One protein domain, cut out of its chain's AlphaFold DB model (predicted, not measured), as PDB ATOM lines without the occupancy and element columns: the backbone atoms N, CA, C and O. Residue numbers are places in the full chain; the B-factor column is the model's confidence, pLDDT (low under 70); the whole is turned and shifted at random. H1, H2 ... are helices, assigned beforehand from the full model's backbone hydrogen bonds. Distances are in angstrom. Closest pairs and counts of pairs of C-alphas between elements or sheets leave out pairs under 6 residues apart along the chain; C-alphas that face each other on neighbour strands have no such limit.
ATOM      1  N   ALA A 150      15.755 130.774  10.838       70.62
ATOM      2  CA  ALA A 150      17.098 130.472  10.337       70.62
ATOM      3  C   ALA A 150      17.720 129.242  11.024       70.62
ATOM      4  O   ALA A 150      18.299 128.377  10.367       70.62
ATOM      5  N   LEU A 151      17.531 129.109  12.340       70.81
ATOM      6  CA  LEU A 151      18.034 127.963  13.098       70.81
ATOM      7  C   LEU A 151      17.307 126.656  12.737       70.81
ATOM      8  O   LEU A 151      17.928 125.592  12.689       70.81
ATOM      9  N   LEU A 152      15.999 126.725  12.478       76.06
ATOM     10  CA  LEU A 152      15.189 125.575  12.072       76.06
ATOM     11  C   LEU A 152      15.552 125.121  10.655       76.06
ATOM     12  O   LEU A 152      15.763 123.928  10.433       76.06
ATOM     13  N   TYR A 153      15.728 126.065   9.727       79.75
ATOM     14  CA  TYR A 153      16.223 125.783   8.381       79.75
ATOM     15  C   TYR A 153      17.622 125.167   8.408       79.75
ATOM     16  O   TYR A 153      17.848 124.156   7.749       79.75
ATOM     17  N   ALA A 154      18.542 125.690   9.224       78.50
ATOM     18  CA  ALA A 154      19.883 125.129   9.354       78.50
ATOM     19  C   ALA A 154      19.861 123.689   9.907       78.50
ATOM     20  O   ALA A 154      20.545 122.807   9.381       78.50
ATOM     21  N   LYS A 155      19.016 123.404  10.909       78.12
ATOM     22  CA  LYS A 155      18.808 122.035  11.418       78.12
ATOM     23  C   LYS A 155      18.232 121.100  10.351       78.12
ATOM     24  O   LYS A 155      18.690 119.967  10.228       78.12
ATOM     25  N   LEU A 156      17.276 121.576   9.554       82.75
ATOM     26  CA  LEU A 156      16.673 120.809   8.464       82.75
ATOM     27  C   LEU A 156      17.679 120.538   7.330       82.75
ATOM     28  O   LEU A 156      17.768 119.418   6.827       82.75
ATOM     29  N   CYS A 157      18.515 121.524   6.990       81.56
ATOM     30  CA  CYS A 157      19.622 121.385   6.043       81.56
ATOM     31  C   CYS A 157      20.701 120.409   6.537       81.56
ATOM     32  O   CYS A 157      21.306 119.721   5.717       81.56
ATOM     33  N   SER A 158      20.888 120.285   7.852       78.00
ATOM     34  CA  SER A 158      21.870 119.384   8.475       78.00
ATOM     35  C   SER A 158      21.380 117.940   8.654       78.00
ATOM     36  O   SER A 158      22.169 117.078   9.028       78.00
ATOM     37  N   ARG A 159      20.090 117.647   8.414       77.56
ATOM     38  CA  ARG A 159      19.501 116.306   8.601       77.56
ATOM     39  C   ARG A 159      20.051 115.298   7.585       77.56
ATOM     40  O   ARG A 159      20.099 115.600   6.395       77.56
ATOM     41  N   ASP A 160      20.379 114.075   7.991       69.81
ATOM     42  CA  ASP A 160      20.846 113.045   7.046       69.81
ATOM     43  C   ASP A 160      19.748 112.625   6.052       69.81
ATOM     44  O   ASP A 160      19.988 112.517   4.848       69.81
ATOM     45  N   GLU A 161      18.511 112.497   6.533       77.06
ATOM     46  CA  GLU A 161      17.346 112.120   5.732       77.06
ATOM     47  C   GLU A 161      16.874 113.256   4.800       77.06
ATOM     48  O   GLU A 161      16.814 114.422   5.218       77.06
ATOM     49  N   PRO A 162      16.511 112.956   3.536       78.69
ATOM     50  CA  PRO A 162      15.894 113.927   2.635       78.69
ATOM     51  C   PRO A 162      14.508 114.361   3.133       78.69
ATOM     52  O   PRO A 162      13.906 113.729   3.999       78.69
ATOM     53  N   LEU A 163      14.006 115.470   2.592       83.06
ATOM     54  CA  LEU A 163      12.628 115.905   2.816       83.06
ATOM     55  C   LEU A 163      11.654 114.889   2.216       83.06
ATOM     56  O   LEU A 163      11.806 114.473   1.068       83.06
ATOM     57  N   THR A 164      10.646 114.499   2.989       83.31
ATOM     58  CA  THR A 164       9.541 113.673   2.498       83.31
ATOM     59  C   THR A 164       8.605 114.506   1.618       83.31
ATOM     60  O   THR A 164       8.578 115.738   1.695       83.31
ATOM     61  N   MET A 165       7.783 113.848   0.793       78.88
ATOM     62  CA  MET A 165       6.805 114.556  -0.046       78.88
ATOM     63  C   MET A 165       5.798 115.361   0.787       78.88
ATOM     64  O   MET A 165       5.442 116.468   0.401       78.88
ATOM     65  N   LYS A 166       5.386 114.850   1.956       80.00
ATOM     66  CA  LYS A 166       4.479 115.572   2.864       80.00
ATOM     67  C   LYS A 166       5.121 116.849   3.416       80.00
ATOM     68  O   LYS A 166       4.492 117.898   3.396       80.00
ATOM     69  N   GLU A 167       6.383 116.771   3.840       83.75
ATOM     70  CA  GLU A 167       7.142 117.933   4.324       83.75
ATOM     71  C   GLU A 167       7.377 118.965   3.209       83.75
ATOM     72  O   GLU A 167       7.233 120.164   3.430       83.75
ATOM     73  N   SER A 168       7.688 118.499   1.997       81.75
ATOM     74  CA  SER A 168       7.934 119.357   0.829       81.75
ATOM     75  C   SER A 168       6.689 120.143   0.409       81.75
ATOM     76  O   SER A 168       6.780 121.311   0.039       81.75
ATOM     77  N   VAL A 169       5.509 119.515   0.490       82.62
ATOM     78  CA  VAL A 169       4.226 120.186   0.240       82.62
ATOM     79  C   VAL A 169       3.944 121.239   1.314       82.62
ATOM     80  O   VAL A 169       3.521 122.338   0.969       82.62
ATOM     81  N   GLY A 170       4.220 120.937   2.588       79.31
ATOM     82  CA  GLY A 170       4.012 121.872   3.699       79.31
ATOM     83  C   GLY A 170       4.912 123.112   3.644       79.31
ATOM     84  O   GLY A 170       4.440 124.215   3.875       79.31
ATOM     85  N   LEU A 171       6.190 122.951   3.291       83.12
ATOM     86  CA  LEU A 171       7.170 124.052   3.227       83.12
ATOM     87  C   LEU A 171       7.021 124.956   1.994       83.12
ATOM     88  O   LEU A 171       7.633 126.027   1.928       83.12
ATOM     89  N   GLY A 172       6.276 124.496   0.988       83.69
ATOM     90  CA  GLY A 172       6.190 125.135  -0.317       83.69
ATOM     91  C   GLY A 172       7.402 124.857  -1.212       83.69
ATOM     92  O   GLY A 172       8.502 124.511  -0.766       83.69
ATOM     93  N   ILE A 173       7.191 125.012  -2.522       81.25
ATOM     94  CA  ILE A 173       8.179 124.644  -3.545       81.25
ATOM     95  C   ILE A 173       9.458 125.484  -3.460       81.25
ATOM     96  O   ILE A 173      10.554 124.951  -3.588       81.25
ATOM     97  N   GLU A 174       9.330 126.779  -3.171       79.81
ATOM     98  CA  GLU A 174      10.447 127.721  -3.085       79.81
ATOM     99  C   GLU A 174      11.396 127.364  -1.931       79.81
ATOM    100  O   GLU A 174      12.593 127.160  -2.133       79.81
ATOM    101  N   THR A 175      10.848 127.192  -0.727       83.94
ATOM    102  CA  THR A 175      11.597 126.791   0.469       83.94
ATOM    103  C   THR A 175      12.246 125.422   0.290       83.94
ATOM    104  O   THR A 175      13.415 125.238   0.621       83.94
ATOM    105  N   THR A 176      11.500 124.467  -0.272       86.19
ATOM    106  CA  THR A 176      11.982 123.107  -0.532       86.19
ATOM    107  C   THR A 176      13.187 123.124  -1.467       86.19
ATOM    108  O   THR A 176      14.220 122.532  -1.152       86.19
ATOM    109  N   VAL A 177      13.093 123.845  -2.589       83.44
ATOM    110  CA  VAL A 177      14.192 123.977  -3.556       83.44
ATOM    111  C   VAL A 177      15.418 124.602  -2.901       83.44
ATOM    112  O   VAL A 177      16.514 124.065  -3.054       83.44
ATOM    113  N   ARG A 178      15.250 125.674  -2.122       82.62
ATOM    114  CA  ARG A 178      16.382 126.314  -1.441       82.62
ATOM    115  C   ARG A 178      17.037 125.397  -0.406       82.62
ATOM    116  O   ARG A 178      18.260 125.311  -0.374       82.62
ATOM    117  N   ILE A 179      16.262 124.627   0.366       85.38
ATOM    118  CA  ILE A 179      16.815 123.619   1.288       85.38
ATOM    119  C   ILE A 179      17.621 122.567   0.518       85.38
ATOM    120  O   ILE A 179      18.734 122.227   0.919       85.38
ATOM    121  N   PHE A 180      17.106 122.056  -0.605       82.25
ATOM    122  CA  PHE A 180      17.851 121.106  -1.436       82.25
ATOM    123  C   PHE A 180      19.125 121.719  -2.033       82.25
ATOM    124  O   PHE A 180      20.157 121.053  -2.030       82.25
ATOM    125  N   GLN A 181      19.094 122.980  -2.470       80.69
ATOM    126  CA  GLN A 181      20.271 123.698  -2.971       80.69
ATOM    127  C   GLN A 181      21.338 123.880  -1.887       80.69
ATOM    128  O   GLN A 181      22.505 123.568  -2.124       80.69
ATOM    129  N   THR A 182      20.952 124.321  -0.686       80.81
ATOM    130  CA  THR A 182      21.860 124.436   0.464       80.81
ATOM    131  C   THR A 182      22.459 123.074   0.813       80.81
ATOM    132  O   THR A 182      23.669 122.956   0.983       80.81
ATOM    133  N   ARG A 183      21.643 122.014   0.840       81.94
ATOM    134  CA  ARG A 183      22.100 120.641   1.101       81.94
ATOM    135  C   ARG A 183      23.067 120.126   0.037       81.94
ATOM    136  O   ARG A 183      24.042 119.471   0.389       81.94
ATOM    137  N   GLU A 184      22.819 120.401  -1.240       77.25
ATOM    138  CA  GLU A 184      23.713 119.996  -2.330       77.25
ATOM    139  C   GLU A 184      25.042 120.757  -2.266       77.25
ATOM    140  O   GLU A 184      26.104 120.159  -2.415       77.25
ATOM    141  N   ARG A 185      25.001 122.052  -1.942       70.56
ATOM    142  CA  ARG A 185      26.192 122.899  -1.792       70.56
ATOM    143  C   ARG A 185      27.044 122.520  -0.579       70.56
ATOM    144  O   ARG A 185      28.265 122.574  -0.645       70.56
ATOM    145  N   LEU A 186      26.413 122.060   0.501       70.25
ATOM    146  CA  LEU A 186      27.114 121.471   1.647       70.25
ATOM    147  C   LEU A 186      27.767 120.122   1.308       70.25
ATOM    148  O   LEU A 186      28.761 119.749   1.926       70.25
ATOM    149  N   ARG A 187      27.232 119.391   0.322       68.69
ATOM    150  CA  ARG A 187      27.778 118.103  -0.141       68.69
ATOM    151  C   ARG A 187      28.818 118.235  -1.249       68.69
ATOM    152  O   ARG A 187      29.627 117.330  -1.404       68.69
ATOM    153  N   SER A 188      28.826 119.335  -2.000       61.03
ATOM    154  CA  SER A 188      29.737 119.539  -3.134       61.03
ATOM    155  C   SER A 188      31.150 119.992  -2.740       61.03
ATOM    156  O   SER A 188      32.019 120.093  -3.605       61.03
ATOM    157  N   SER A 189      31.418 120.219  -1.449       50.34
ATOM    158  CA  SER A 189      32.719 120.678  -0.938       50.34
ATOM    159  C   SER A 189      33.756 119.553  -0.764       50.34
ATOM    160  O   SER A 189      34.391 119.452   0.282       50.34
ATOM    161  N   LEU A 203      27.019 124.137  12.384       64.38
ATOM    162  CA  LEU A 203      25.779 124.864  12.138       64.38
ATOM    163  C   LEU A 203      26.066 126.275  11.600       64.38
ATOM    164  O   LEU A 203      25.265 126.804  10.833       64.38
ATOM    165  N   ALA A 204      27.225 126.846  11.948       64.25
ATOM    166  CA  ALA A 204      27.708 128.110  11.402       64.25
ATOM    167  C   ALA A 204      27.991 128.031   9.890       64.25
ATOM    168  O   ALA A 204      27.557 128.913   9.149       64.25
ATOM    169  N   ASP A 205      28.623 126.951   9.419       69.19
ATOM    170  CA  ASP A 205      28.892 126.728   7.991       69.19
ATOM    171  C   ASP A 205      27.580 126.544   7.212       69.19
ATOM    172  O   ASP A 205      27.404 127.074   6.114       69.19
ATOM    173  N   VAL A 206      26.612 125.835   7.805       70.06
ATOM    174  CA  VAL A 206      25.270 125.659   7.224       70.06
ATOM    175  C   VAL A 206      24.533 126.987   7.111       70.06
ATOM    176  O   VAL A 206      23.937 127.261   6.072       70.06
ATOM    177  N   MET A 207      24.580 127.814   8.157       72.00
ATOM    178  CA  MET A 207      23.967 129.141   8.148       72.00
ATOM    179  C   MET A 207      24.623 130.061   7.114       72.00
ATOM    180  O   MET A 207      23.909 130.761   6.407       72.00
ATOM    181  N   GLN A 208      25.948 130.001   6.948       73.75
ATOM    182  CA  GLN A 208      26.648 130.772   5.920       73.75
ATOM    183  C   GLN A 208      26.207 130.376   4.502       73.75
ATOM    184  O   GLN A 208      25.862 131.237   3.695       73.75
ATOM    185  N   VAL A 209      26.171 129.074   4.190       74.06
ATOM    186  CA  VAL A 209      25.717 128.592   2.872       74.06
ATOM    187  C   VAL A 209      24.238 128.916   2.648       74.06
ATOM    188  O   VAL A 209      23.828 129.220   1.528       74.06
ATOM    189  N   MET A 210      23.425 128.864   3.702       74.44
ATOM    190  CA  MET A 210      22.019 129.248   3.647       74.44
ATOM    191  C   MET A 210      21.855 130.738   3.332       74.44
ATOM    192  O   MET A 210      21.095 131.056   2.424       74.44
TER     193      MET A 210
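What this domain is: This is residues 150 to 189 and 203 to 210 of the 795 residues of the protein "ARM repeat-containing protein" of Armillaria solidipes (UniProt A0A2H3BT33). Short helices H1 and H4, crossed at about a right angle, pack on the later half of the longest helix, H3, while H2 sits near H3's beginning. The printed part has 48 residues with four named helices, H1 to H4, and no named strand: all helix, compact, radius of gyration of the C-alphas 10.2 A, spans 27 by 21 by 18 A.

Where its parts are: H1, residues 150 to 157, begins at C-alpha (17.098, 130.472, 10.337). H2 is residues 165 to 171. H3, residues 173 to 187, is 20.9 A long. H4, residues 203 to 210, ends at C-alpha (22.019, 129.248, 3.647).

How they stand to each other: H1 touches H4, about perpendicular at 90 degrees, closest C-alphas Ala 154 and Val 206, 5.8 A. With residues 179 to 183 alone, H3 touches H1, closest C-alphas Arg 183 and Cys 157, 5.6 A. With 182 to 186 alone it touches H4, closest C-alphas Thr 182 and Met 210, 5.8 A, a steep tilt of 58 degrees, opposite ways. H2 and H3 are close but not clearly touching, closest C-alphas Ser 168 and Thr 176, 5.7 A. In H1, H2, H3 and H4 every O i to N i+4 pair is within hydrogen-bond range.

The domain as a whole: Residues 190 to 202 are not printed; C-alphas 189 and 203 are 15.4 A apart. Residues 160, 187 to 189 and 203 to 205 have pLDDT under 70.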